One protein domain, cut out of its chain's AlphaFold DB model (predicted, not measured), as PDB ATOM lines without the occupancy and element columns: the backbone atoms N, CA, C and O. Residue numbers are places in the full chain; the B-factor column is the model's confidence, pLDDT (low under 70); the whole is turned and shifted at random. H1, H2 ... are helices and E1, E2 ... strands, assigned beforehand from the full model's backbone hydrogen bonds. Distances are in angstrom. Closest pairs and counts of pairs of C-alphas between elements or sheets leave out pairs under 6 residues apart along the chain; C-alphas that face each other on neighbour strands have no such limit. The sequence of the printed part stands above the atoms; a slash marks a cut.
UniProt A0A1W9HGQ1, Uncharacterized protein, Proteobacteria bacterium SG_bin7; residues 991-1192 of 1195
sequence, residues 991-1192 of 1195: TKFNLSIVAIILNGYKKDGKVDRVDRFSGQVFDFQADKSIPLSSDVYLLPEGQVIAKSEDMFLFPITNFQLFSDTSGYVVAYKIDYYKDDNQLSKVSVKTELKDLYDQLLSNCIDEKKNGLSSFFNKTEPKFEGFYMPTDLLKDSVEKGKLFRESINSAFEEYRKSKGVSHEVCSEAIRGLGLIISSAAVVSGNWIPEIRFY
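What this domain is: This is residues 991 to 1192 of the 1195 residues of an uncharacterized protein of Proteobacteria bacterium SG_bin7 (UniProt A0A1W9HGQ1). A strongly twisted five-stranded sheet is curled like part of a barrel, with helices H1 and H3 side by side, running opposite ways, over one face near its E4 edge. The longest helix, H2, lies off the sheet, and short H4 packs on H3. The printed part has 202 residues, with five named strands and four named helices that follow along the chain as E1 E2 E3 E4 E5 H1 H2 H3 H4; the sheet's order is E3 E2 E1 E5 E4, all antiparallel, and the class is mixed, helices and strands, with 116 residues in named elements. It is compact, with a radius of gyration of the C-alphas of 17.5 A and spans of 53 by 37 by 31 A.

How they stand to each other: E1 (residues 994 to 1007), E2 (1010 to 1023) and E3 (1028 to 1038) form a meander, each strand the antiparallel neighbour of the one before. N 1001 and O 1020 of E1 and E2 are within hydrogen-bond range at 2.8 A, as are N 1030 and O 1021 of E3 and E2 at 2.8 A. E4 (1051 to 1055) and E5 (1066 to 1075) make a hairpin, with N 1052 and O 1074 at 2.8 A; E5 is also the antiparallel neighbour of E1, with N 1002 and O 1067 at 2.8 A. H1 (1088 to 1104) and H3 (1163 to 1181) are on the same face of the sheet, two layers, at heights over the sheet of 10.6 A and 8.7 A. They touch at a shallow tilt of 14 degrees, opposite ways, the closest C-alphas being those of Cys 1103 and Cys 1164, 5.0 A. H2 (1137 to 1157) is not on the sheet and touches no helix. H4 (1187 to 1191) touches residues 1172 to 1177 of H3 alone, the closest C-alphas being those of Ser 1176 and Ile 1189, 5.1 A. Every O i to N i+4 pair is within hydrogen-bond range in H1 and H3, against 16 of 17 in H2 and 0 of 1 in H4, where 2 of 2 O i to N i+3 pairs are.

Where its parts are: E1 begins at C-alpha 994 (-44.367, 30.717, -15.482), is 37.7 A long and bends by 59 degrees at residue 997. E2 is 33.0 A long, and E3 bends by 91 degrees at residue 1034. H1 is 23.7 A long, H2 30.2 A and H3 26.7 A. H4 ends at C-alpha 1191 (-42.663, 15.000, -1.098).

The domain as a whole: The C-alphas farthest apart, Gln 1082 and Asp 1134, are 56.5 A from each other. The printed part has no cut. The links E3 to E4, E5 to H1 and H1 to H2 are long; in the last, residues 1125 to 1126 pair antiparallel with residues 1013 to 1014 of E2. The mean pLDDT of the printed part is 86.4, and residues 1106 to 1108, 1134 to 1135 and 1161 are under 70.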
ATOM      1  N   THR A 991     -54.573  32.000 -12.524       90.25
ATOM      2  CA  THR A 991     -53.992  30.667 -12.251       90.25
ATOM      3  C   THR A 991     -52.683  30.390 -12.996       90.25
ATOM      4  O   THR A 991     -51.998  29.424 -12.676       90.25
ATOM      5  N   LYS A 992     -52.300  31.221 -13.976       89.31
ATOM      6  CA  LYS A 992     -51.070  31.035 -14.767       89.31
ATOM      7  C   LYS A 992     -49.831  31.586 -14.059       89.31
ATOM      8  O   LYS A 992     -49.686  32.807 -13.929       89.31
ATOM      9  N   PHE A 993     -48.902  30.702 -13.709       90.56
ATOM     10  CA  PHE A 993     -47.534  31.039 -13.317       90.56
ATOM     11  C   PHE A 993     -46.533  30.486 -14.347       90.56
ATOM     12  O   PHE A 993     -46.765  29.425 -14.934       90.56
ATOM     13  N   ASN A 994     -45.404  31.168 -14.553       89.00
ATOM     14  CA  ASN A 994     -44.367  30.717 -15.482       89.00
ATOM     15  C   ASN A 994     -43.309  29.913 -14.712       89.00
ATOM     16  O   ASN A 994     -42.528  30.479 -13.945       89.00
ATOM     17  N   LEU A 995     -43.279  28.593 -14.908       88.12
ATOM     18  CA  LEU A 995     -42.249  27.716 -14.347       88.12
ATOM     19  C   LEU A 995     -41.005  27.699 -15.244       88.12
ATOM     20  O   LEU A 995     -41.090  27.428 -16.439       88.12
ATOM     21  N   SER A 996     -39.841  27.919 -14.642       87.06
ATOM     22  CA  SER A 996     -38.534  27.853 -15.300       87.06
ATOM     23  C   SER A 996     -37.457  27.347 -14.334       87.06
ATOM     24  O   SER A 996     -37.656  27.291 -13.118       87.06
ATOM     25  N   ILE A 997     -36.304  26.958 -14.878       88.06
ATOM     26  CA  ILE A 997     -35.100  26.619 -14.106       88.06
ATOM     27  C   ILE A 997     -34.134  27.799 -14.245       88.06
ATOM     28  O   ILE A 997     -33.993  28.355 -15.332       88.06
ATOM     29  N   VAL A 998     -33.478  28.179 -13.151       90.12
ATOM     30  CA  VAL A 998     -32.541  29.313 -13.069       90.12
ATOM     31  C   VAL A 998     -31.315  28.945 -12.233       90.12
ATOM     32  O   VAL A 998     -31.350  27.980 -11.466       90.12
ATOM     33  N   ALA A 999     -30.248  29.740 -12.322       91.94
ATOM     34  CA  ALA A 999     -29.167  29.721 -11.336       91.94
ATOM     35  C   ALA A 999     -29.297  30.915 -10.383       91.94
ATOM     36  O   ALA A 999     -29.271  32.061 -10.824       91.94
ATOM     37  N   ILE A1000     -29.373  30.671  -9.074       94.12
ATOM     38  CA  ILE A1000     -29.152  31.724  -8.074       94.12
ATOM     39  C   ILE A1000     -27.647  31.782  -7.830       94.12
ATOM     40  O   ILE A1000     -27.071  30.832  -7.302       94.12
ATOM     41  N   ILE A1001     -27.010  32.873  -8.241       93.06
ATOM     42  CA  ILE A1001     -25.583  33.143  -8.059       93.06
ATOM     43  C   ILE A1001     -25.411  33.963  -6.780       93.06
ATOM     44  O   ILE A1001     -26.019  35.025  -6.638       93.06
ATOM     45  N   LEU A1002     -24.565  33.479  -5.871       94.25
ATOM     46  CA  LEU A1002     -24.201  34.138  -4.620       94.25
ATOM     47  C   LEU A1002     -22.779  34.693  -4.749       94.25
ATOM     48  O   LEU A1002     -21.863  33.953  -5.113       94.25
ATOM     49  N   ASN A1003     -22.582  35.964  -4.404       92.50
ATOM     50  CA  ASN A1003     -21.275  36.624  -4.383       92.50
ATOM     51  C   ASN A1003     -20.920  37.038  -2.951       92.50
ATOM     52  O   ASN A1003     -21.580  37.896  -2.366       92.50
ATOM     53  N   GLY A1004     -19.895  36.408  -2.379       90.00
ATOM     54  CA  GLY A1004     -19.478  36.618  -0.995       90.00
ATOM     55  C   GLY A1004     -18.622  37.868  -0.808       90.00
ATOM     56  O   GLY A1004     -17.613  38.046  -1.492       90.00
ATOM     57  N   TYR A1005     -18.979  38.707   0.164       89.38
ATOM     58  CA  TYR A1005     -18.145  39.833   0.594       89.38
ATOM     59  C   TYR A1005     -17.184  39.386   1.687       89.38
ATOM     60  O   TYR A1005     -17.605  38.807   2.690       89.38
ATOM     61  N   LYS A1006     -15.891  39.675   1.506       86.56
ATOM     62  CA  LYS A1006     -14.874  39.366   2.515       86.56
ATOM     63  C   LYS A1006     -15.080  40.209   3.775       86.56
ATOM     64  O   LYS A1006     -15.386  41.395   3.662       86.56
ATOM     65  N   LYS A1007     -14.899  39.602   4.950       83.81
ATOM     66  CA  LYS A1007     -15.027  40.295   6.238       83.81
ATOM     67  C   LYS A1007     -13.847  41.240   6.448       83.81
ATOM     68  O   LYS A1007     -12.695  40.862   6.215       83.81
ATOM     69  N   ASP A1008     -14.122  42.447   6.937       79.00
ATOM     70  CA  ASP A1008     -13.089  43.435   7.250       79.00
ATOM     71  C   ASP A1008     -12.027  42.830   8.191       79.00
ATOM     72  O   ASP A1008     -12.330  42.331   9.275       79.00
ATOM     73  N   GLY A1009     -10.767  42.822   7.742       78.06
ATOM     74  CA  GLY A1009      -9.630  42.255   8.475       78.06
ATOM     75  C   GLY A1009      -9.420  40.732   8.376       78.06
ATOM     76  O   GLY A1009      -8.390  40.264   8.857       78.06
ATOM     77  N   LYS A1010     -10.310  39.950   7.741       81.25
ATOM     78  CA  LYS A1010     -10.133  38.492   7.542       81.25
ATOM     79  C   LYS A1010     -10.260  38.098   6.063       81.25
ATOM     80  O   LYS A1010     -11.351  37.917   5.530       81.25
ATOM     81  N   VAL A1011      -9.116  37.949   5.389       80.62
ATOM     82  CA  VAL A1011      -9.023  37.720   3.927       80.62
ATOM     83  C   VAL A1011      -9.525  36.334   3.483       80.62
ATOM     84  O   VAL A1011      -9.744  36.111   2.292       80.62
ATOM     85  N   ASP A1012      -9.705  35.414   4.430       87.69
ATOM     86  CA  ASP A1012     -10.190  34.035   4.294       87.69
ATOM     87  C   ASP A1012     -11.666  33.861   4.702       87.69
ATOM     88  O   ASP A1012     -12.148  32.732   4.777       87.69
ATOM     89  N   ARG A1013     -12.382  34.948   5.028       89.94
ATOM     90  CA  ARG A1013     -13.741  34.894   5.593       89.94
ATOM     91  C   ARG A1013     -14.737  35.720   4.806       89.94
ATOM     92  O   ARG A1013     -14.426  36.843   4.428       89.94
ATOM     93  N   VAL A1014     -15.951  35.199   4.637       89.94
ATOM     94  CA  VAL A1014     -17.094  35.900   4.028       89.94
ATOM     95  C   VAL A1014     -18.179  36.169   5.074       89.94
ATOM     96  O   VAL A1014     -18.571  35.248   5.790       89.94
ATOM     97  N   ASP A1015     -18.664  37.415   5.171       88.44
ATOM     98  CA  ASP A1015     -19.653  37.839   6.188       88.44
ATOM     99  C   ASP A1015     -21.088  38.063   5.676       88.44
ATOM    100  O   ASP A1015     -22.002  38.223   6.485       88.44
ATOM    101  N   ARG A1016     -21.304  38.049   4.356       89.38
ATOM    102  CA  ARG A1016     -22.623  38.042   3.694       89.38
ATOM    103  C   ARG A1016     -22.478  37.694   2.213       89.38
ATOM    104  O   ARG A1016     -21.394  37.862   1.645       89.38
ATOM    105  N   PHE A1017     -23.573  37.286   1.578       91.75
ATOM    106  CA  PHE A1017     -23.645  37.075   0.131       91.75
ATOM    107  C   PHE A1017     -24.706  37.984  -0.496       91.75
ATOM    108  O   PHE A1017     -25.858  37.955  -0.068       91.75
ATOM    109  N   SER A1018     -24.355  38.718  -1.557       91.81
ATOM    110  CA  SER A1018     -25.369  39.284  -2.459       91.81
ATOM    111  C   SER A1018     -25.821  38.230  -3.465       91.81
ATOM    112  O   SER A1018     -25.047  37.351  -3.852       91.81
ATOM    113  N   GLY A1019     -27.082  38.317  -3.885       91.12
ATOM    114  CA  GLY A1019     -27.692  37.372  -4.814       91.12
ATOM    115  C   GLY A1019     -28.072  37.986  -6.158       91.12
ATOM    116  O   GLY A1019     -28.518  39.130  -6.232       91.12
ATOM    117  N   GLN A1020     -27.972  37.189  -7.218       93.69
ATOM    118  CA  GLN A1020     -28.630  37.451  -8.501       93.69
ATOM    119  C   GLN A1020     -29.192  36.147  -9.080       93.69
ATOM    120  O   GLN A1020     -28.575  35.090  -8.957       93.69
ATOM    121  N   VAL A1021     -30.348  36.216  -9.732       92.94
ATOM    122  CA  VAL A1021     -30.970  35.099 -10.450       92.94
ATOM    123  C   VAL A1021     -30.605  35.211 -11.923       92.94
ATOM    124  O   VAL A1021     -31.045  36.143 -12.588       92.94
ATOM    125  N   PHE A1022     -29.807  34.279 -12.438       90.69
ATOM    126  CA  PHE A1022     -29.532  34.158 -13.866       90.69
ATOM    127  C   PHE A1022     -30.590  33.268 -14.528       90.69
ATOM    128  O   PHE A1022     -30.686  32.069 -14.246       90.69
ATOM    129  N   ASP A1023     -31.397  33.879 -15.392       84.88
ATOM    130  CA  ASP A1023     -32.447  33.230 -16.168       84.88
ATOM    131  C   ASP A1023     -31.875  32.654 -17.473       84.88
ATOM    132  O   ASP A1023     -31.520  33.397 -18.394       84.88
ATOM    133  N   PHE A1024     -31.810  31.320 -17.550       83.44
ATOM    134  CA  PHE A1024     -31.275  30.593 -18.705       83.44
ATOM    135  C   PHE A1024     -32.093  30.779 -19.988       83.44
ATOM    136  O   PHE A1024     -31.546  30.600 -21.070       83.44
ATOM    137  N   GLN A1025     -33.382  31.118 -19.898       75.75
ATOM    138  CA  GLN A1025     -34.215  31.366 -21.075       75.75
ATOM    139  C   GLN A1025     -34.032  32.813 -21.543       75.75
ATOM    140  O   GLN A1025     -33.690  33.052 -22.704       75.75
ATOM    141  N   ALA A1026     -34.192  33.772 -20.624       77.31
ATOM    142  CA  ALA A1026     -34.212  35.207 -20.912       77.31
ATOM    143  C   ALA A1026     -32.827  35.862 -21.113       77.31
ATOM    144  O   ALA A1026     -32.779  37.031 -21.504       77.31
ATOM    145  N   ASP A1027     -31.737  35.133 -20.846       80.75
ATOM    146  CA  ASP A1027     -30.334  35.586 -20.917       80.75
ATOM    147  C   ASP A1027     -29.985  36.744 -19.968       80.75
ATOM    148  O   ASP A1027     -29.236  37.662 -20.304       80.75
ATOM    149  N   LYS A1028     -30.596  36.758 -18.776       85.62
ATOM    150  CA  LYS A1028     -30.576  37.928 -17.883       85.62
ATOM    151  C   LYS A1028     -30.306  37.557 -16.434       85.62
ATOM    152  O   LYS A1028     -30.991  36.714 -15.862       85.62
ATOM    153  N   SER A1029     -29.363  38.275 -15.826       87.25
ATOM    154  CA  SER A1029     -29.236  38.370 -14.372       87.25
ATOM    155  C   SER A1029     -30.244  39.374 -13.819       87.25
ATOM    156  O   SER A1029     -30.240  40.541 -14.209       87.25
ATOM    157  N   ILE A1030     -31.068  38.935 -12.873       89.88
ATOM    158  CA  ILE A1030     -31.974  39.771 -12.083       89.88
ATOM    159  C   ILE A1030     -31.377  39.870 -10.669       89.88
ATOM    160  O   ILE A1030     -31.254  38.837 -10.007       89.88
ATOM    161  N   PRO A1031     -30.958  41.053 -10.183       89.69
ATOM    162  CA  PRO A1031     -30.437  41.191  -8.825       89.69
ATOM    163  C   PRO A1031     -31.538  40.924  -7.790       89.69
ATOM    164  O   PRO A1031     -32.701  41.258  -8.009       89.69
ATOM    165  N   LEU A1032     -31.167  40.334  -6.654       88.94
ATOM    166  CA  LEU A1032     -32.068  40.149  -5.517       88.94
ATOM    167  C   LEU A1032     -31.975  41.356  -4.574       88.94
ATOM    168  O   LEU A1032     -30.890  41.896  -4.360       88.94
ATOM    169  N   SER A1033     -33.110  41.793  -4.023       75.50
ATOM    170  CA  SER A1033     -33.207  43.017  -3.214       75.50
ATOM    171  C   SER A1033     -32.770  42.852  -1.750       75.50
ATOM    172  O   SER A1033     -32.717  43.838  -1.015       75.50
ATOM    173  N   SER A1034     -32.401  41.639  -1.326       77.25
ATOM    174  CA  SER A1034     -31.830  41.341  -0.007       77.25
ATOM    175  C   SER A1034     -30.524  40.548  -0.105       77.25
ATOM    176  O   SER A1034     -30.223  39.939  -1.136       77.25
ATOM    177  N   ASP A1035     -29.789  40.476   1.009       78.75
ATOM    178  CA  ASP A1035     -28.763  39.445   1.201       78.75
ATOM    179  C   ASP A1035     -29.373  38.035   1.028       78.75
ATOM    180  O   ASP A1035     -30.570  37.812   1.261       78.75
ATOM    181  N   VAL A1036     -28.537  37.082   0.611       89.88
ATOM    182  CA  VAL A1036     -28.880  35.664   0.436       89.88
ATOM    183  C   VAL A1036     -28.169  34.834   1.500       89.88
ATOM    184  O   VAL A1036     -26.974  35.006   1.749       89.88
ATOM    185  N   TYR A1037     -28.897  33.907   2.122       91.94
ATOM    186  CA  TYR A1037     -28.399  33.128   3.251       91.94
ATOM    187  C   TYR A1037     -27.997  31.717   2.820       91.94
ATOM    188  O   TYR A1037     -28.795  30.976   2.246       91.94
ATOM    189  N   LEU A1038     -26.754  31.352   3.131       91.38
ATOM    190  CA  LEU A1038     -26.221  30.000   2.989       91.38
ATOM    191  C   LEU A1038     -26.402  29.251   4.317       91.38
ATOM    192  O   LEU A1038     -26.016  29.754   5.372       91.38
ATOM    193  N   LEU A1039     -27.001  28.064   4.258       91.06
ATOM    194  CA  LEU A1039     -27.340  27.215   5.400       91.06
ATOM    195  C   LEU A1039     -26.443  25.958   5.460       91.06
ATOM    196  O   LEU A1039     -25.731  25.666   4.489       91.06
ATOM    197  N   PRO A1040     -26.506  25.166   6.554       90.06
ATOM    198  CA  PRO A1040     -25.928  23.825   6.620       90.06
ATOM    199  C   PRO A1040     -26.264  22.942   5.410       90.06
ATOM    200  O   PRO A1040     -27.248  23.157   4.697       90.06
ATOM    201  N   GLU A1041     -25.389  21.974   5.140       86.31
ATOM    202  CA  GLU A1041     -25.368  21.141   3.924       86.31
ATOM    203  C   GLU A1041     -25.284  21.905   2.585       86.31
ATOM    204  O   GLU A1041     -25.254  21.289   1.519       86.31
ATOM    205  N   GLY A1042     -25.170  23.238   2.606       87.06
ATOM    206  CA  GLY A1042     -25.146  24.076   1.410       87.06
ATOM    207  C   GLY A1042     -26.536  24.357   0.833       87.06
ATOM    208  O   GLY A1042     -26.644  24.653  -0.356       87.06
ATOM    209  N   GLN A1043     -27.599  24.254   1.636       90.50
ATOM    210  CA  GLN A1043     -28.906  24.803   1.261       90.50
ATOM    211  C   GLN A1043     -28.847  26.340   1.199       90.50
ATOM    212  O   GLN A1043     -28.018  26.967   1.856       90.50
ATOM    213  N   VAL A1044     -29.730  26.961   0.418       91.19
ATOM    214  CA  VAL A1044     -29.766  28.419   0.212       91.19
ATOM    215  C   VAL A1044     -31.180  28.946   0.445       91.19
ATOM    216  O   VAL A1044     -32.148  28.326   0.013       91.19
ATOM    217  N   ILE A1045     -31.297  30.117   1.075       90.38
ATOM    218  CA  ILE A1045     -32.535  30.902   1.123       90.38
ATOM    219  C   ILE A1045     -32.296  32.257   0.458       90.38
ATOM    220  O   ILE A1045     -31.435  33.030   0.878       90.38
ATOM    221  N   ALA A1046     -33.107  32.547  -0.559       89.25
ATOM    222  CA  ALA A1046     -33.153  33.811  -1.281       89.25
ATOM    223  C   ALA A1046     -34.584  34.369  -1.243       89.25
ATOM    224  O   ALA A1046     -35.536  33.629  -1.495       89.25
ATOM    225  N   LYS A1047     -34.724  35.665  -0.946       86.62
ATOM    226  CA  LYS A1047     -35.997  36.402  -0.948       86.62
ATOM    227  C   LYS A1047     -36.108  37.221  -2.235       86.62
ATOM    228  O   LYS A1047     -35.114  37.770  -2.703       86.62
ATOM    229  N   SER A1048     -37.301  37.282  -2.824       85.69
ATOM    230  CA  SER A1048     -37.575  38.070  -4.031       85.69
ATOM    231  C   SER A1048     -39.000  38.630  -4.016       85.69
ATOM    232  O   SER A1048     -39.892  38.095  -3.356       85.69
ATOM    233  N   GLU A1049     -39.214  39.734  -4.730       80.50
ATOM    234  CA  GLU A1049     -40.461  40.507  -4.681       80.50
ATOM    235  C   GLU A1049     -41.501  40.065  -5.723       80.50
ATOM    236  O   GLU A1049     -42.700  40.186  -5.461       80.50
ATOM    237  N   ASP A1050     -41.061  39.502  -6.854       82.25
ATOM    238  CA  ASP A1050     -41.895  39.186  -8.033       82.25
ATOM    239  C   ASP A1050     -41.839  37.711  -8.479       82.25
ATOM    240  O   ASP A1050     -42.500  37.318  -9.440       82.25
ATOM    241  N   MET A1051     -41.059  36.869  -7.795       90.06
ATOM    242  CA  MET A1051     -40.912  35.449  -8.133       90.06
ATOM    243  C   MET A1051     -40.718  34.586  -6.888       90.06
ATOM    244  O   MET A1051     -40.129  35.021  -5.899       90.06
ATOM    245  N   PHE A1052     -41.166  33.337  -6.962       92.25
ATOM    246  CA  PHE A1052     -40.797  32.298  -6.009       92.25
ATOM    247  C   PHE A1052     -39.503  31.624  -6.461       92.25
ATOM    248  O   PHE A1052     -39.331  31.330  -7.646       92.25
ATOM    249  N   LEU A1053     -38.624  31.333  -5.503       91.88
ATOM    250  CA  LEU A1053     -37.370  30.611  -5.713       91.88
ATOM    251  C   LEU A1053     -37.303  29.392  -4.788       91.88
ATOM    252  O   LEU A1053     -37.459  29.533  -3.576       91.88
ATOM    253  N   PHE A1054     -37.032  28.212  -5.353       93.38
ATOM    254  CA  PHE A1054     -36.771  26.978  -4.600       93.38
ATOM    255  C   PHE A1054     -35.518  26.274  -5.145       93.38
ATOM    256  O   PHE A1054     -35.569  25.717  -6.246       93.38
ATOM    257  N   PRO A1055     -34.385  26.304  -4.417       90.88
ATOM    258  CA  PRO A1055     -33.177  25.572  -4.790       90.88
ATOM    259  C   PRO A1055     -33.400  24.057  -4.845       90.88
ATOM    260  O   PRO A1055     -33.903  23.455  -3.901       90.88
ATOM    261  N   ILE A1056     -32.977  23.443  -5.950       88.25
ATOM    262  CA  ILE A1056     -33.056  21.994  -6.193       88.25
ATOM    263  C   ILE A1056     -31.688  21.296  -6.152       88.25
ATOM    264  O   ILE A1056     -31.635  20.070  -6.240       88.25
ATOM    265  N   THR A1057     -30.600  22.059  -5.995       87.25
ATOM    266  CA  THR A1057     -29.234  21.566  -5.754       87.25
ATOM    267  C   THR A1057     -28.593  22.314  -4.589       87.25
ATOM    268  O   THR A1057     -28.832  23.510  -4.418       87.25
ATOM    269  N   ASN A1058     -27.684  21.660  -3.866       89.44
ATOM    270  CA  ASN A1058     -26.841  22.320  -2.868       89.44
ATOM    271  C   ASN A1058     -25.787  23.219  -3.548       89.44
ATOM    272  O   ASN A1058     -25.413  22.995  -4.703       89.44
ATOM    273  N   PHE A1059     -25.300  24.218  -2.813       91.06
ATOM    274  CA  PHE A1059     -24.366  25.253  -3.258       91.06
ATOM    275  C   PHE A1059     -23.064  24.696  -3.857       91.06
ATOM    276  O   PHE A1059     -22.339  23.945  -3.203       91.06
ATOM    277  N   GLN A1060     -22.759  25.099  -5.094       87.62
ATOM    278  CA  GLN A1060     -21.538  24.750  -5.830       87.62
ATOM    279  C   GLN A1060     -20.687  25.998  -6.075       87.62
ATOM    280  O   GLN A1060     -21.201  27.034  -6.488       87.62
ATOM    281  N   LEU A1061     -19.377  25.907  -5.860       85.69
ATOM    282  CA  LEU A1061     -18.451  27.027  -6.043       85.69
ATOM    283  C   LEU A1061     -18.004  27.155  -7.506       85.69
ATOM    284  O   LEU A1061     -17.751  26.157  -8.172       85.69
ATOM    285  N   PHE A1062     -17.848  28.387  -7.994       83.50
ATOM    286  CA  PHE A1062     -17.206  28.665  -9.293       83.50
ATOM    287  C   PHE A1062     -16.125  29.758  -9.220       83.50
ATOM    288  O   PHE A1062     -15.392  29.961 -10.188       83.50
ATOM    289  N   SER A1063     -15.964  30.409  -8.065       85.00
ATOM    290  CA  SER A1063     -14.766  31.157  -7.672       85.00
ATOM    291  C   SER A1063     -14.473  30.918  -6.182       85.00
ATOM    292  O   SER A1063     -15.266  30.284  -5.485       85.00
ATOM    293  N   ASP A1064     -13.357  31.442  -5.668       82.69
ATOM    294  CA  ASP A1064     -13.015  31.346  -4.238       82.69
ATOM    295  C   ASP A1064     -13.978  32.131  -3.316       82.69
ATOM    296  O   ASP A1064     -13.935  31.963  -2.101       82.69
ATOM    297  N   THR A1065     -14.850  32.989  -3.864       85.88
ATOM    298  CA  THR A1065     -15.832  33.793  -3.101       85.88
ATOM    299  C   THR A1065     -17.268  33.693  -3.620       85.88
ATOM    300  O   THR A1065     -18.178  34.198  -2.965       85.88
ATOM    301  N   SER A1066     -17.495  33.071  -4.780       89.00
ATOM    302  CA  SER A1066     -18.806  33.004  -5.434       89.00
ATOM    303  C   SER A1066     -19.176  31.578  -5.835       89.00
ATOM    304  O   SER A1066     -18.346  30.780  -6.282       89.00
ATOM    305  N   GLY A1067     -20.463  31.276  -5.715       90.62
ATOM    306  CA  GLY A1067     -21.043  29.989  -6.081       90.62
ATOM    307  C   GLY A1067     -22.465  30.140  -6.610       90.62
ATOM    308  O   GLY A1067     -22.998  31.247  -6.671       90.62
ATOM    309  N   TYR A1068     -23.087  29.032  -6.993       91.69
ATOM    310  CA  TYR A1068     -24.466  28.995  -7.463       91.69
ATOM    311  C   TYR A1068     -25.249  27.835  -6.841       91.69
ATOM    312  O   TYR A1068     -24.683  26.826  -6.419       91.69
ATOM    313  N   VAL A1069     -26.573  27.969  -6.842       92.69
ATOM    314  CA  VAL A1069     -27.517  26.846  -6.771       92.69
ATOM    315  C   VAL A1069     -28.410  26.870  -8.002       92.69
ATOM    316  O   VAL A1069     -28.800  27.941  -8.467       92.69
ATOM    317  N   VAL A1070     -28.762  25.699  -8.526       89.25
ATOM    318  CA  VAL A1070     -29.858  25.577  -9.490       89.25
ATOM    319  C   VAL A1070     -31.169  25.602  -8.707       89.25
ATOM    320  O   VAL A1070     -31.296  24.931  -7.682       89.25
ATOM    321  N   ALA A1071     -32.141  26.375  -9.177       91.19
ATOM    322  CA  ALA A1071     -33.443  26.538  -8.541       91.19
ATOM    323  C   ALA A1071     -34.575  26.485  -9.570       91.19
ATOM    324  O   ALA A1071     -34.380  26.825 -10.739       91.19
ATOM    325  N   TYR A1072     -35.777  26.132  -9.119       92.25
ATOM    326  CA  TYR A1072     -36.983  26.555  -9.822       92.25
ATOM    327  C   TYR A1072     -37.215  28.041  -9.560       92.25
ATOM    328  O   TYR A1072     -37.222  28.470  -8.402       92.25
ATOM    329  N   LYS A1073     -37.450  28.797 -10.634       91.94
ATOM    330  CA  LYS A1073     -38.131  30.088 -10.580       91.94
ATOM    331  C   LYS A1073     -39.571  29.862 -11.016       91.94
ATOM    332  O   LYS A1073     -39.814  29.342 -12.108       91.94
ATOM    333  N   ILE A1074     -40.510  30.297 -10.186       89.31
ATOM    334  CA  ILE A1074     -41.887  30.521 -10.611       89.31
ATOM    335  C   ILE A1074     -42.148  32.022 -10.536       89.31
ATOM    336  O   ILE A1074     -42.270  32.571  -9.444       89.31
ATOM    337  N   ASP A1075     -42.212  32.684 -11.690       88.38
ATOM    338  CA  ASP A1075     -42.634  34.085 -11.774       88.38
ATOM    339  C   ASP A1075     -44.108  34.206 -12.178       88.38
ATOM    340  O   ASP A1075     -44.745  33.260 -12.661       88.38
ATOM    341  N   TYR A1076     -44.682  35.373 -11.903       85.62
ATOM    342  CA  TYR A1076     -46.064  35.678 -12.229       85.62
ATOM    343  C   TYR A1076     -46.235  37.167 -12.518       85.62
ATOM    344  O   TYR A1076     -45.754  38.029 -11.787       85.62
ATOM    345  N   TYR A1077     -47.000  37.483 -13.562       79.56
ATOM    346  CA  TYR A1077     -47.406  38.860 -13.819       79.56
ATOM    347  C   TYR A1077     -48.318  39.366 -12.692       79.56
ATOM    348  O   TYR A1077     -49.351  38.749 -12.400       79.56
ATOM    349  N   LYS A1078     -47.924  40.489 -12.079       71.12
ATOM    350  CA  LYS A1078     -48.745  41.303 -11.173       71.12
ATOM    351  C   LYS A1078     -49.653  42.221 -11.998       71.12
ATOM    352  O   LYS A1078     -49.314  43.373 -12.253       71.12
ATOM    353  N   ASP A1079     -50.805  41.702 -12.417       70.06
ATOM    354  CA  ASP A1079     -51.887  42.543 -12.939       70.06
ATOM    355  C   ASP A1079     -52.470  43.397 -11.793       70.06
ATOM    356  O   ASP A1079     -53.020  42.844 -10.835       70.06
ATOM    357  N   ASP A1080     -52.438  44.731 -11.897       70.94
ATOM    358  CA  ASP A1080     -53.248  45.607 -11.028       70.94
ATOM    359  C   ASP A1080     -54.702  45.637 -11.529       70.94
ATOM    360  O   ASP A1080     -55.196  46.598 -12.120       70.94
ATOM    361  N   ASN A1081     -55.373  44.499 -11.361       80.19
ATOM    362  CA  ASN A1081     -56.789  44.314 -11.642       80.19
ATOM    363  C   ASN A1081     -57.513  43.817 -10.374       80.19
ATOM    364  O   ASN A1081     -56.895  43.377  -9.406       80.19
ATOM    365  N   GLN A1082     -58.844  43.882 -10.347       83.81
ATOM    366  CA  GLN A1082     -59.604  43.536  -9.137       83.81
ATOM    367  C   GLN A1082     -59.588  42.040  -8.760       83.81
ATOM    368  O   GLN A1082     -59.971  41.704  -7.642       83.81
ATOM    369  N   LEU A1083     -59.149  41.152  -9.658       91.25
ATOM    370  CA  LEU A1083     -59.031  39.714  -9.403       91.25
ATOM    371  C   LEU A1083     -57.719  39.349  -8.706       91.25
ATOM    372  O   LEU A1083     -57.727  38.434  -7.885       91.25
ATOM    373  N   SER A1084     -56.618  40.065  -8.967       88.94
ATOM    374  CA  SER A1084     -55.314  39.730  -8.370       88.94
ATOM    375  C   SER A1084     -55.370  39.756  -6.840       88.94
ATOM    376  O   SER A1084     -54.889  38.830  -6.192       88.94
ATOM    377  N   LYS A1085     -56.115  40.711  -6.271       89.00
ATOM    378  CA  LYS A1085     -56.404  40.858  -4.829       89.00
ATOM    379  C   LYS A1085     -57.121  39.665  -4.174       89.00
ATOM    380  O   LYS A1085     -57.150  39.589  -2.951       89.00
ATOM    381  N   VAL A1086     -57.714  38.759  -4.955       91.81
ATOM    382  CA  VAL A1086     -58.329  37.500  -4.480       91.81
ATOM    383  C   VAL A1086     -57.705  36.260  -5.134       91.81
ATOM    384  O   VAL A1086     -58.231  35.155  -5.004       91.81
ATOM    385  N   SER A1087     -56.595  36.434  -5.851       93.00
ATOM    386  CA  SER A1087     -55.940  35.384  -6.624       93.00
ATOM    387  C   SER A1087     -55.066  34.468  -5.774       93.00
ATOM    388  O   SER A1087     -54.507  34.854  -4.746       93.00
ATOM    389  N   VAL A1088     -54.873  33.256  -6.286       92.69
ATOM    390  CA  VAL A1088     -53.899  32.289  -5.766       92.69
ATOM    391  C   VAL A1088     -52.458  32.818  -5.834       92.69
ATOM    392  O   VAL A1088     -51.625  32.407  -5.036       92.69
ATOM    393  N   LYS A1089     -52.153  33.770  -6.731       92.06
ATOM    394  CA  LYS A1089     -50.833  34.421  -6.817       92.06
ATOM    395  C   LYS A1089     -50.518  35.236  -5.570       92.06
ATOM    396  O   LYS A1089     -49.462  35.043  -4.978       92.06
ATOM    397  N   THR A1090     -51.442  36.109  -5.171       90.62
ATOM    398  CA  THR A1090     -51.300  36.923  -3.958       90.62
ATOM    399  C   THR A1090     -51.295  36.041  -2.718       90.62
ATOM    400  O   THR A1090     -50.378  36.147  -1.916       90.62
ATOM    401  N   GLU A1091     -52.216  35.083  -2.609       91.31
ATOM    402  CA  GLU A1091     -52.283  34.213  -1.428       91.31
ATOM    403  C   GLU A1091     -51.043  33.307  -1.272       91.31
ATOM    404  O   GLU A1091     -50.567  33.096  -0.158       91.31
ATOM    405  N   LEU A1092     -50.446  32.823  -2.372       93.56
ATOM    406  CA  LEU A1092     -49.153  32.129  -2.322       93.56
ATOM    407  C   LEU A1092     -47.970  33.079  -2.063       93.56
ATOM    408  O   LEU A1092     -46.983  32.641  -1.477       93.56
ATOM    409  N   LYS A1093     -48.046  34.363  -2.451       91.81
ATOM    410  CA  LYS A1093     -47.010  35.364  -2.143       91.81
ATOM    411  C   LYS A1093     -47.018  35.778  -0.680       91.81
ATOM    412  O   LYS A1093     -45.948  35.813  -0.081       91.81
ATOM    413  N   ASP A1094     -48.192  35.996  -0.102       90.88
ATOM    414  CA  ASP A1094     -48.343  36.325   1.314       90.88
ATOM    415  C   ASP A1094     -47.816  35.171   2.189       90.88
ATOM    416  O   ASP A1094     -47.053  35.400   3.127       90.88
ATOM    417  N   LEU A1095     -48.115  33.914   1.821       92.19
ATOM    418  CA  LEU A1095     -47.536  32.724   2.461       92.19
ATOM    419  C   LEU A1095     -46.011  32.619   2.260       92.19
ATOM    420  O   LEU A1095     -45.291  32.309   3.209       92.19
ATOM    421  N   TYR A1096     -45.499  32.885   1.053       92.25
ATOM    422  CA  TYR A1096     -44.061  32.848   0.747       92.25
ATOM    423  C   TYR A1096     -43.284  33.881   1.574       92.25
ATOM    424  O   TYR A1096     -42.280  33.543   2.203       92.25
ATOM    425  N   ASP A1097     -43.782  35.117   1.642       90.38
ATOM    426  CA  ASP A1097     -43.182  36.186   2.438       90.38
ATOM    427  C   ASP A1097     -43.275  35.899   3.939       90.38
ATOM    428  O   ASP A1097     -42.296  36.116   4.652       90.38
ATOM    429  N   GLN A1098     -44.396  35.351   4.422       90.38
ATOM    430  CA  GLN A1098     -44.559  34.968   5.827       90.38
ATOM    431  C   GLN A1098     -43.562  33.871   6.240       90.38
ATOM    432  O   GLN A1098     -42.901  34.001   7.270       90.38
ATOM    433  N   LEU A1099     -43.401  32.817   5.433       90.00
ATOM    434  CA  LEU A1099     -42.426  31.750   5.695       90.00
ATOM    435  C   LEU A1099     -40.983  32.265   5.661       90.00
ATOM    436  O   LEU A1099     -40.181  31.910   6.528       90.00
ATOM    437  N   LEU A1100     -40.648  33.113   4.682       89.25
ATOM    438  CA  LEU A1100     -39.320  33.712   4.588       89.25
ATOM    439  C   LEU A1100     -39.030  34.638   5.767       89.25
ATOM    440  O   LEU A1100     -37.967  34.521   6.370       89.25
ATOM    441  N   SER A1101     -39.953  35.524   6.139       87.44
ATOM    442  CA  SER A1101     -39.756  36.431   7.271       87.44
ATOM    443  C   SER A1101     -39.747  35.707   8.622       87.44
ATOM    444  O   SER A1101     -38.998  36.125   9.501       87.44
ATOM    445  N   ASN A1102     -40.441  34.574   8.779       85.00
ATOM    446  CA  ASN A1102     -40.296  33.717   9.966       85.00
ATOM    447  C   ASN A1102     -38.891  33.090  10.096       85.00
ATOM    448  O   ASN A1102     -38.470  32.777  11.202       85.00
ATOM    449  N   CYS A1103     -38.142  32.920   9.000       88.25
ATOM    450  CA  CYS A1103     -36.756  32.438   9.048       88.25
ATOM    451  C   CYS A1103     -35.723  33.586   9.078       88.25
ATOM    452  O   CYS A1103     -34.764  33.547   9.848       88.25
ATOM    453  N   ILE A1104     -35.899  34.618   8.248       88.75
ATOM    454  CA  ILE A1104     -34.915  35.693   8.035       88.75
ATOM    455  C   ILE A1104     -35.095  36.847   9.031       88.75
ATOM    456  O   ILE A1104     -34.103  37.353   9.560       88.75
ATOM    457  N   ASP A1105     -36.339  37.254   9.294       82.31
ATOM    458  CA  ASP A1105     -36.691  38.554   9.890       82.31
ATOM    459  C   ASP A1105     -37.281  38.443  11.316       82.31
ATOM    460  O   ASP A1105     -37.554  39.463  11.955       82.31
ATOM    461  N   GLU A1106     -37.504  37.226  11.834       69.25
ATOM    462  CA  GLU A1106     -38.232  37.000  13.090       69.25
ATOM    463  C   GLU A1106     -37.627  37.790  14.265       69.25
ATOM    464  O   GLU A1106     -36.443  37.663  14.566       69.25
ATOM    465  N   LYS A1107     -38.471  38.588  14.936       59.66
ATOM    466  CA  LYS A1107     -38.285  39.348  16.197       59.66
ATOM    467  C   LYS A1107     -36.914  39.194  16.904       59.66
ATOM    468  O   LYS A1107     -36.839  38.655  18.002       59.66
ATOM    469  N   LYS A1108     -35.852  39.773  16.318       63.75
ATOM    470  CA  LYS A1108     -34.436  39.772  16.786       63.75
ATOM    471  C   LYS A1108     -33.688  38.422  16.769       63.75
ATOM    472  O   LYS A1108     -32.510  38.402  17.141       63.75
ATOM    473  N   ASN A1109     -34.335  37.354  16.310       79.25
ATOM    474  CA  ASN A1109     -33.849  35.977  16.335       79.25
ATOM    475  C   ASN A1109     -33.612  35.355  14.949       79.25
ATOM    476  O   ASN A1109     -32.771  34.469  14.867       79.25
ATOM    477  N   GLY A1110     -34.278  35.818  13.883       85.69
ATOM    478  CA  GLY A1110     -34.097  35.299  12.516       85.69
ATOM    479  C   GLY A1110     -32.690  35.517  11.937       85.69
ATOM    480  O   GLY A1110     -31.887  36.269  12.498       85.69
ATOM    481  N   LEU A1111     -32.381  34.885  10.796       89.00
ATOM    482  CA  LEU A1111     -31.026  34.829  10.216       89.00
ATOM    483  C   LEU A1111     -30.348  36.202  10.069       89.00
ATOM    484  O   LEU A1111     -29.174  36.345  10.422       89.00
ATOM    485  N   SER A1112     -31.082  37.224   9.615       88.81
ATOM    486  CA  SER A1112     -30.558  38.591   9.437       88.81
ATOM    487  C   SER A1112     -29.981  39.186  10.728       88.81
ATOM    488  O   SER A1112     -29.049  39.991  10.695       88.81
ATOM    489  N   SER A1113     -30.478  38.744  11.886       87.75
ATOM    490  CA  SER A1113     -30.087  39.238  13.207       87.75
ATOM    491  C   SER A1113     -28.740  38.710  13.718       87.75
ATOM    492  O   SER A1113     -28.299  39.158  14.777       87.75
ATOM    493  N   PHE A1114     -28.106  37.766  13.011       90.12
ATOM    494  CA  PHE A1114     -26.809  37.170  13.371       90.12
ATOM    495  C   PHE A1114     -25.853  37.078  12.176       90.12
ATOM    496  O   PHE A1114     -24.681  37.427  12.291       90.12
ATOM    497  N   PHE A1115     -26.345  36.656  11.009       90.38
ATOM    498  CA  PHE A1115     -25.557  36.548   9.779       90.38
ATOM    499  C   PHE A1115     -25.449  37.917   9.093       90.38
ATOM    500  O   PHE A1115     -26.009  38.150   8.025       90.38
ATOM    501  N   ASN A1116     -24.768  38.847   9.764       86.94
ATOM    502  CA  ASN A1116     -24.506  40.202   9.294       86.94
ATOM    503  C   ASN A1116     -23.120  40.686   9.757       86.94
ATOM    504  O   ASN A1116     -22.565  40.201  10.743       86.94
ATOM    505  N   LYS A1117     -22.576  41.704   9.079       84.44
ATOM    506  CA  LYS A1117     -21.238  42.258   9.359       84.44
ATOM    507  C   LYS A1117     -21.056  42.872  10.759       84.44
ATOM    508  O   LYS A1117     -19.922  43.074  11.184       84.44
ATOM    509  N   THR A1118     -22.144  43.216  11.456       83.50
ATOM    510  CA  THR A1118     -22.121  43.915  12.757       83.50
ATOM    511  C   THR A1118     -22.226  42.997  13.975       83.50
ATOM    512  O   THR A1118     -21.964  43.460  15.082       83.50
ATOM    513  N   GLU A1119     -22.571  41.718  13.807       88.75
ATOM    514  CA  GLU A1119     -22.600  40.740  14.898       88.75
ATOM    515  C   GLU A1119     -21.163  40.283  15.239       88.75
ATOM    516  O   GLU A1119     -20.522  39.610  14.420       88.75
ATOM    517  N   PRO A1120     -20.610  40.626  16.423       84.81
ATOM    518  CA  PRO A1120     -19.253  40.229  16.795       84.81
ATOM    519  C   PRO A1120     -19.079  38.710  16.919       84.81
ATOM    520  O   PRO A1120     -17.972  38.221  16.700       84.81
ATOM    521  N   LYS A1121     -20.141  37.953  17.233       89.31
ATOM    522  CA  LYS A1121     -20.083  36.484  17.340       89.31
ATOM    523  C   LYS A1121     -19.963  35.766  15.997       89.31
ATOM    524  O   LYS A1121     -19.498  34.628  15.961       89.31
ATOM    525  N   PHE A1122     -20.383  36.391  14.899       91.62
ATOM    526  CA  PHE A1122     -20.343  35.762  13.586       91.62
ATOM    527  C   PHE A1122     -19.000  36.034  12.898       91.62
ATOM    528  O   PHE A1122     -18.784  37.079  12.283       91.62
ATOM    529  N   GLU A1123     -18.064  35.088  12.986       89.19
ATOM    530  CA  GLU A1123     -16.717  35.242  12.411       89.19
ATOM    531  C   GLU A1123     -16.661  35.294  10.871       89.19
ATOM    532  O   GLU A1123     -15.634  35.698  10.320       89.19
ATOM    533  N   GLY A1124     -17.739  34.904  10.187       90.44
ATOM    534  CA  GLY A1124     -17.776  34.679   8.743       90.44
ATOM    535  C   GLY A1124     -17.455  33.232   8.346       90.44
ATOM    536  O   GLY A1124     -16.743  32.504   9.050       90.44
ATOM    537  N   PHE A1125     -17.978  32.812   7.197       93.31
ATOM    538  CA  PHE A1125     -17.742  31.487   6.619       93.31
ATOM    539  C   PHE A1125     -16.330  31.399   6.024       93.31
ATOM    540  O   PHE A1125     -15.850  32.366   5.434       93.31
ATOM    541  N   TYR A1126     -15.658  30.258   6.182       92.19
ATOM    542  CA  TYR A1126     -14.273  30.046   5.747       92.19
ATOM    543  C   TYR A1126     -14.184  29.809   4.236       92.19
ATOM    544  O   TYR A1126     -14.508  28.733   3.740       92.19
ATOM    545  N   MET A1127     -13.734  30.831   3.513       89.88
ATOM    546  CA  MET A1127     -13.587  30.858   2.058       89.88
ATOM    547  C   MET A1127     -12.167  31.343   1.696       89.88
ATOM    548  O   MET A1127     -11.964  32.519   1.373       89.88
ATOM    549  N   PRO A1128     -11.151  30.465   1.829       85.62
ATOM    550  CA  PRO A1128      -9.759  30.784   1.520       85.62
ATOM    551  C   PRO A1128      -9.518  30.907   0.009       85.62
ATOM    552  O   PRO A1128     -10.324  30.466  -0.808       85.62
ATOM    553  N   THR A1129      -8.362  31.447  -0.377       79.56
ATOM    554  CA  THR A1129      -7.905  31.393  -1.772       79.56
ATOM    555  C   THR A1129      -7.529  29.968  -2.193       79.56
ATOM    556  O   THR A1129      -7.106  29.131  -1.382       79.56
ATOM    557  N   ASP A1130      -7.678  29.695  -3.488       79.56
ATOM    558  CA  ASP A1130      -7.484  28.383  -4.106       79.56
ATOM    559  C   ASP A1130      -8.388  27.290  -3.501       79.56
ATOM    560  O   ASP A1130      -7.979  26.131  -3.375       79.56
ATOM    561  N   LEU A1131      -9.616  27.652  -3.114       80.56
ATOM    562  CA  LEU A1131     -10.641  26.741  -2.589       80.56
ATOM    563  C   LEU A1131     -11.129  25.769  -3.675       80.56
ATOM    564  O   LEU A1131     -11.408  24.607  -3.393       80.56
ATOM    565  N   LEU A1132     -11.151  26.217  -4.936       75.62
ATOM    566  CA  LEU A1132     -11.480  25.375  -6.094       75.62
ATOM    567  C   LEU A1132     -10.394  24.355  -6.468       75.62
ATOM    568  O   LEU A1132     -10.706  23.335  -7.080       75.62
ATOM    569  N   LYS A1133      -9.120  24.639  -6.165       71.25
ATOM    570  CA  LYS A1133      -7.978  23.806  -6.595       71.25
ATOM    571  C   LYS A1133      -7.679  22.660  -5.629       71.25
ATOM    572  O   LYS A1133      -7.094  21.663  -6.033       71.25
ATOM    573  N   ASP A1134      -8.080  22.821  -4.373       65.00
ATOM    574  CA  ASP A1134      -7.744  21.950  -3.245       65.00
ATOM    575  C   ASP A1134      -9.043  21.520  -2.536       65.00
ATOM    576  O   ASP A1134      -9.368  21.900  -1.409       65.00
ATOM    577  N   SER A1135      -9.887  20.841  -3.317       61.78
ATOM    578  CA  SER A1135     -11.347  20.867  -3.157       61.78
ATOM    579  C   SER A1135     -11.908  19.962  -2.059       61.78
ATOM    580  O   SER A1135     -13.064  20.130  -1.665       61.78
ATOM    581  N   VAL A1136     -11.122  19.008  -1.551       73.75
ATOM    582  CA  VAL A1136     -11.588  18.035  -0.548       73.75
ATOM    583  C   VAL A1136     -11.430  18.588   0.865       73.75
ATOM    584  O   VAL A1136     -12.422  18.699   1.583       73.75
ATOM    585  N   GLU A1137     -10.216  18.974   1.267       79.56
ATOM    586  CA  GLU A1137      -9.946  19.405   2.644       79.56
ATOM    587  C   GLU A1137     -10.441  20.832   2.904       79.56
ATOM    588  O   GLU A1137     -11.263  21.039   3.799       79.56
ATOM    589  N   LYS A1138     -10.081  21.810   2.059       81.44
ATOM    590  CA  LYS A1138     -10.632  23.175   2.175       81.44
ATOM    591  C   LYS A1138     -12.154  23.190   1.988       81.44
ATOM    592  O   LYS A1138     -12.860  23.896   2.704       81.44
ATOM    593  N   GLY A1139     -12.676  22.357   1.082       81.44
ATOM    594  CA  GLY A1139     -14.117  22.180   0.876       81.44
ATOM    595  C   GLY A1139     -14.836  21.477   2.036       81.44
ATOM    596  O   GLY A1139     -16.058  21.602   2.158       81.44
ATOM    597  N   LYS A1140     -14.125  20.745   2.899       84.19
ATOM    598  CA  LYS A1140     -14.643  20.227   4.174       84.19
ATOM    599  C   LYS A1140     -14.639  21.333   5.232       84.19
ATOM    600  O   LYS A1140     -15.696  21.613   5.789       84.19
ATOM    601  N   LEU A1141     -13.519  22.041   5.402       87.44
ATOM    602  CA  LEU A1141     -13.383  23.171   6.334       87.44
ATOM    603  C   LEU A1141     -14.409  24.291   6.074       87.44
ATOM    604  O   LEU A1141     -14.956  24.861   7.017       87.44
ATOM    605  N   PHE A1142     -14.730  24.577   4.807       89.44
ATOM    606  CA  PHE A1142     -15.809  25.497   4.430       89.44
ATOM    607  C   PHE A1142     -17.166  25.052   5.003       89.44
ATOM    608  O   PHE A1142     -17.806  25.819   5.723       89.44
ATOM    609  N   ARG A1143     -17.578  23.799   4.761       87.81
ATOM    610  CA  ARG A1143     -18.841  23.237   5.278       87.81
ATOM    611  C   ARG A1143     -18.869  23.160   6.804       87.81
ATOM    612  O   ARG A1143     -19.866  23.532   7.415       87.81
ATOM    613  N   GLU A1144     -17.757  22.776   7.425       89.69
ATOM    614  CA  GLU A1144     -17.610  22.789   8.884       89.69
ATOM    615  C   GLU A1144     -17.772  24.207   9.451       89.69
ATOM    616  O   GLU A1144     -18.481  24.382  10.439       89.69
ATOM    617  N   SER A1145     -17.235  25.237   8.785       93.00
ATOM    618  CA  SER A1145     -17.402  26.633   9.216       93.00
ATOM    619  C   SER A1145     -18.850  27.138   9.141       93.00
ATOM    620  O   SER A1145     -19.251  27.935   9.990       93.00
ATOM    621  N   ILE A1146     -19.648  26.656   8.178       92.19
ATOM    622  CA  ILE A1146     -21.090  26.941   8.114       92.19
ATOM    623  C   ILE A1146     -21.775  26.304   9.322       92.19
ATOM    624  O   ILE A1146     -22.462  26.992  10.075       92.19
ATOM    625  N   ASN A1147     -21.528  25.016   9.561       90.62
ATOM    626  CA  ASN A1147     -22.153  24.283  10.660       90.62
ATOM    627  C   ASN A1147     -21.775  24.890  12.029       90.62
ATOM    628  O   ASN A1147     -22.657  25.128  12.851       90.62
ATOM    629  N   SER A1148     -20.506  25.260  12.254       92.12
ATOM    630  CA  SER A1148     -20.073  25.961  13.476       92.12
ATOM    631  C   SER A1148     -20.726  27.338  13.660       92.12
ATOM    632  O   SER A1148     -21.093  27.693  14.780       92.12
ATOM    633  N   ALA A1149     -20.903  28.114  12.585       91.56
ATOM    634  CA  ALA A1149     -21.588  29.404  12.661       91.56
ATOM    635  C   ALA A1149     -23.083  29.243  12.993       91.56
ATOM    636  O   ALA A1149     -23.634  30.044  13.749       91.56
ATOM    637  N   PHE A1150     -23.726  28.187  12.485       91.38
ATOM    638  CA  PHE A1150     -25.114  27.863  12.819       91.38
ATOM    639  C   PHE A1150     -25.295  27.361  14.258       91.38
ATOM    640  O   PHE A1150     -26.322  27.667  14.863       91.38
ATOM    641  N   GLU A1151     -24.309  26.684  14.849       90.31
ATOM    642  CA  GLU A1151     -24.341  26.327  16.275       90.31
ATOM    643  C   GLU A1151     -24.261  27.553  17.199       90.31
ATOM    644  O   GLU A1151     -25.086  27.688  18.105       90.31
ATOM    645  N   GLU A1152     -23.348  28.505  16.963       91.38
ATOM    646  CA  GLU A1152     -23.307  29.729  17.786       91.38
ATOM    647  C   GLU A1152     -24.517  30.646  17.516       91.38
ATOM    648  O   GLU A1152     -24.997  31.296  18.444       91.38
ATOM    649  N   TYR A1153     -25.099  30.640  16.308       90.31
ATOM    650  CA  TYR A1153     -26.407  31.257  16.034       90.31
ATOM    651  C   TYR A1153     -27.514  30.657  16.918       90.31
ATOM    652  O   TYR A1153     -28.138  31.381  17.697       90.31
ATOM    653  N   ARG A1154     -27.711  29.330  16.878       87.94
ATOM    654  CA  ARG A1154     -28.718  28.610  17.686       87.94
ATOM    655  C   ARG A1154     -28.549  28.909  19.173       87.94
ATOM    656  O   ARG A1154     -29.496  29.316  19.841       87.94
ATOM    657  N   LYS A1155     -27.316  28.797  19.668       87.06
ATOM    658  CA  LYS A1155     -26.930  29.042  21.064       87.06
ATOM    659  C   LYS A1155     -27.074  30.505  21.504       87.06
ATOM    660  O   LYS A1155     -27.324  30.754  22.680       87.06
ATOM    661  N   SER A1156     -26.909  31.473  20.600       84.62
ATOM    662  CA  SER A1156     -27.010  32.907  20.921       84.62
ATOM    663  C   SER A1156     -28.415  33.493  20.760       84.62
ATOM    664  O   SER A1156     -28.713  34.492  21.413       84.62
ATOM    665  N   LYS A1157     -29.274  32.881  19.933       83.50
ATOM    666  CA  LYS A1157     -30.653  33.332  19.667       83.50
ATOM    667  C   LYS A1157     -31.741  32.452  20.297       83.50
ATOM    668  O   LYS A1157     -32.877  32.897  20.418       83.50
ATOM    669  N   GLY A1158     -31.417  31.224  20.707       79.75
ATOM    670  CA  GLY A1158     -32.378  30.271  21.282       79.75
ATOM    671  C   GLY A1158     -33.331  29.641  20.257       79.75
ATOM    672  O   GLY A1158     -34.428  29.228  20.621       79.75
ATOM    673  N   VAL A1159     -32.939  29.598  18.980       76.62
ATOM    674  CA  VAL A1159     -33.772  29.124  17.858       76.62
ATOM    675  C   VAL A1159     -33.552  27.625  17.622       76.62
ATOM    676  O   VAL A1159     -32.413  27.154  17.668       76.62
ATOM    677  N   SER A1160     -34.624  26.868  17.349       73.00
ATOM    678  CA  SER A1160     -34.521  25.431  17.047       73.00
ATOM    679  C   SER A1160     -33.875  25.168  15.678       73.00
ATOM    680  O   SER A1160     -33.786  26.045  14.816       73.00
ATOM    681  N   HIS A1161     -33.441  23.928  15.440       67.12
ATOM    682  CA  HIS A1161     -32.889  23.514  14.144       67.12
ATOM    683  C   HIS A1161     -33.937  23.563  13.004       67.12
ATOM    684  O   HIS A1161     -33.583  23.553  11.823       67.12
ATOM    685  N   GLU A1162     -35.227  23.596  13.335       74.19
ATOM    686  CA  GLU A1162     -36.307  23.226  12.416       74.19
ATOM    687  C   GLU A1162     -36.911  24.424  11.672       74.19
ATOM    688  O   GLU A1162     -37.285  24.266  10.515       74.19
ATOM    689  N   VAL A1163     -36.934  25.627  12.267       80.50
ATOM    690  CA  VAL A1163     -37.670  26.802  11.741       80.50
ATOM    691  C   VAL A1163     -37.343  27.105  10.272       80.50
ATOM    692  O   VAL A1163     -38.236  27.128   9.426       80.50
ATOM    693  N   CYS A1164     -36.062  27.280   9.935       85.88
ATOM    694  CA  CYS A1164     -35.641  27.555   8.556       85.88
ATOM    695  C   CYS A1164     -35.671  26.315   7.639       85.88
ATOM    696  O   CYS A1164     -35.775  26.464   6.423       85.88
ATOM    697  N   SER A1165     -35.614  25.102   8.201       86.12
ATOM    698  CA  SER A1165     -35.719  23.850   7.436       86.12
ATOM    699  C   SER A1165     -37.157  23.632   6.953       86.12
ATOM    700  O   SER A1165     -37.403  23.455   5.759       86.12
ATOM    701  N   GLU A1166     -38.133  23.758   7.856       86.88
ATOM    702  CA  GLU A1166     -39.555  23.727   7.508       86.88
ATOM    703  C   GLU A1166     -39.966  24.948   6.677       86.88
ATOM    704  O   GLU A1166     -40.806  24.809   5.792       86.88
ATOM    705  N   ALA A1167     -39.334  26.119   6.854       88.69
ATOM    706  CA  ALA A1167     -39.517  27.239   5.928       88.69
ATOM    707  C   ALA A1167     -39.142  26.847   4.486       88.69
ATOM    708  O   ALA A1167     -39.975  27.020   3.600       88.69
ATOM    709  N   ILE A1168     -37.965  26.243   4.244       89.75
ATOM    710  CA  ILE A1168     -37.569  25.730   2.913       89.75
ATOM    711  C   ILE A1168     -38.572  24.700   2.383       89.75
ATOM    712  O   ILE A1168     -38.976  24.788   1.222       89.75
ATOM    713  N   ARG A1169     -39.016  23.750   3.216       90.75
ATOM    714  CA  ARG A1169     -40.057  22.781   2.822       90.75
ATOM    715  C   ARG A1169     -41.363  23.488   2.447       90.75
ATOM    716  O   ARG A1169     -41.995  23.120   1.463       90.75
ATOM    717  N   GLY A1170     -41.728  24.551   3.157       92.38
ATOM    718  CA  GLY A1170     -42.854  25.417   2.820       92.38
ATOM    719  C   GLY A1170     -42.680  26.153   1.484       92.38
ATOM    720  O   GLY A1170     -43.628  26.215   0.706       92.38
ATOM    721  N   LEU A1171     -41.473  26.629   1.149       92.38
ATOM    722  CA  LEU A1171     -41.199  27.213  -0.176       92.38
ATOM    723  C   LEU A1171     -41.399  26.173  -1.291       92.38
ATOM    724  O   LEU A1171     -41.998  26.473  -2.324       92.38
ATOM    725  N   GLY A1172     -40.937  24.937  -1.070       92.38
ATOM    726  CA  GLY A1172     -41.125  23.826  -2.004       92.38
ATOM    727  C   GLY A1172     -42.589  23.402  -2.146       92.38
ATOM    728  O   GLY A1172     -43.022  23.088  -3.255       92.38
ATOM    729  N   LEU A1173     -43.375  23.466  -1.067       94.50
ATOM    730  CA  LEU A1173     -44.829  23.283  -1.090       94.50
ATOM    731  C   LEU A1173     -45.524  24.386  -1.904       94.50
ATOM    732  O   LEU A1173     -46.374  24.082  -2.743       94.50
ATOM    733  N   ILE A1174     -45.139  25.653  -1.726       94.44
ATOM    734  CA  ILE A1174     -45.681  26.789  -2.492       94.44
ATOM    735  C   ILE A1174     -45.364  26.651  -3.984       94.44
ATOM    736  O   ILE A1174     -46.270  26.762  -4.811       94.44
ATOM    737  N   ILE A1175     -44.115  26.342  -4.343       93.06
ATOM    738  CA  ILE A1175     -43.718  26.145  -5.744       93.06
ATOM    739  C   ILE A1175     -44.382  24.903  -6.359       93.06
ATOM    740  O   ILE A1175     -44.846  24.966  -7.496       93.06
ATOM    741  N   SER A1176     -44.541  23.819  -5.594       92.25
ATOM    742  CA  SER A1176     -45.338  22.654  -6.012       92.25
ATOM    743  C   SER A1176     -46.798  23.034  -6.281       92.25
ATOM    744  O   SER A1176     -47.367  22.616  -7.284       92.25
ATOM    745  N   SER A1177     -47.392  23.874  -5.431       93.50
ATOM    746  CA  SER A1177     -48.785  24.326  -5.562       93.50
ATOM    747  C   SER A1177     -48.984  25.239  -6.774       93.50
ATOM    748  O   SER A1177     -49.894  25.020  -7.570       93.50
ATOM    749  N   ALA A1178     -48.106  26.228  -6.967       93.25
ATOM    750  CA  ALA A1178     -48.146  27.120  -8.126       93.25
ATOM    751  C   ALA A1178     -47.916  26.366  -9.451       93.25
ATOM    752  O   ALA A1178     -48.557  26.679 -10.458       93.25
ATOM    753  N   ALA A1179     -47.057  25.338  -9.450       87.38
ATOM    754  CA  ALA A1179     -46.888  24.440 -10.588       87.38
ATOM    755  C   ALA A1179     -48.192  23.681 -10.893       87.38
ATOM    756  O   ALA A1179     -48.729  23.837 -11.992       87.38
ATOM    757  N   VAL A1180     -48.750  22.959  -9.910       84.12
ATOM    758  CA  VAL A1180     -50.003  22.185 -10.028       84.12
ATOM    759  C   VAL A1180     -51.142  23.045 -10.587       84.12
ATOM    760  O   VAL A1180     -51.769  22.668 -11.577       84.12
ATOM    761  N   VAL A1181     -51.368  24.239 -10.028       88.62
ATOM    762  CA  VAL A1181     -52.420  25.177 -10.471       88.62
ATOM    763  C   VAL A1181     -52.220  25.660 -11.913       88.62
ATOM    764  O   VAL A1181     -53.195  25.887 -12.627       88.62
ATOM    765  N   SER A1182     -50.968  25.763 -12.367       86.06
ATOM    766  CA  SER A1182     -50.623  26.129 -13.749       86.06
ATOM    767  C   SER A1182     -50.757  24.971 -14.751       86.06
ATOM    768  O   SER A1182     -50.523  25.176 -15.940       86.06
ATOM    769  N   GLY A1183     -51.064  23.750 -14.296       80.69
ATOM    770  CA  GLY A1183     -50.989  22.528 -15.108       80.69
ATOM    771  C   GLY A1183     -49.580  21.928 -15.227       80.69
ATOM    772  O   GLY A1183     -49.382  20.989 -15.997       80.69
ATOM    773  N   ASN A1184     -48.602  22.450 -14.481       82.06
ATOM    774  CA  ASN A1184     -47.208  22.010 -14.498       82.06
ATOM    775  C   ASN A1184     -46.925  20.964 -13.410       82.06
ATOM    776  O   ASN A1184     -47.449  21.035 -12.300       82.06
ATOM    777  N   TRP A1185     -46.019  20.031 -13.707       77.25
ATOM    778  CA  TRP A1185     -45.659  18.930 -12.815       77.25
ATOM    779  C   TRP A1185     -44.154  18.924 -12.540       77.25
ATOM    780  O   TRP A1185     -43.353  18.774 -13.460       77.25
ATOM    781  N   ILE A1186     -43.775  19.062 -11.267       81.56
ATOM    782  CA  ILE A1186     -42.388  18.947 -10.786       81.56
ATOM    783  C   ILE A1186     -42.243  17.729  -9.855       81.56
ATOM    784  O   ILE A1186     -43.204  17.397  -9.152       81.56
ATOM    785  N   PRO A1187     -41.077  17.049  -9.815       78.44
ATOM    786  CA  PRO A1187     -40.852  15.886  -8.946       78.44
ATOM    787  C   PRO A1187     -41.193  16.147  -7.473       78.44
ATOM    788  O   PRO A1187     -41.739  15.279  -6.791       78.44
ATOM    789  N   GLU A1188     -40.914  17.367  -7.019       82.56
ATOM    790  CA  GLU A1188     -41.038  17.844  -5.646       82.56
ATOM    791  C   GLU A1188     -42.456  17.720  -5.077       82.56
ATOM    792  O   GLU A1188     -42.582  17.480  -3.878       82.56
ATOM    793  N   ILE A1189     -43.502  17.773  -5.917       79.50
ATOM    794  CA  ILE A1189     -44.908  17.595  -5.507       79.50
ATOM    795  C   ILE A1189     -45.062  16.326  -4.650       79.50
ATOM    796  O   ILE A1189     -45.739  16.348  -3.623       79.50
ATOM    797  N   ARG A1190     -44.375  15.233  -5.020       78.75
ATOM    798  CA  ARG A1190     -44.460  13.929  -4.338       78.75
ATOM    799  C   ARG A1190     -44.006  13.956  -2.877       78.75
ATOM    800  O   ARG A1190     -44.475  13.130  -2.105       78.75
ATOM    801  N   PHE A1191     -43.120  14.876  -2.490       82.12
ATOM    802  CA  PHE A1191     -42.663  15.000  -1.098       82.12
ATOM    803  C   PHE A1191     -43.680  15.706  -0.192       82.12
ATOM    804  O   PHE A1191     -43.503  15.720   1.027       82.12
ATOM    805  N   TYR A1192     -44.727  16.287  -0.784       84.38
ATOM    806  CA  TYR A1192     -45.756  17.047  -0.085       84.38
ATOM    807  C   TYR A1192     -47.142  16.409  -0.137       84.38
ATOM    808  O   TYR A1192     -47.990  16.813   0.652       84.38
TER     809      TYR A1192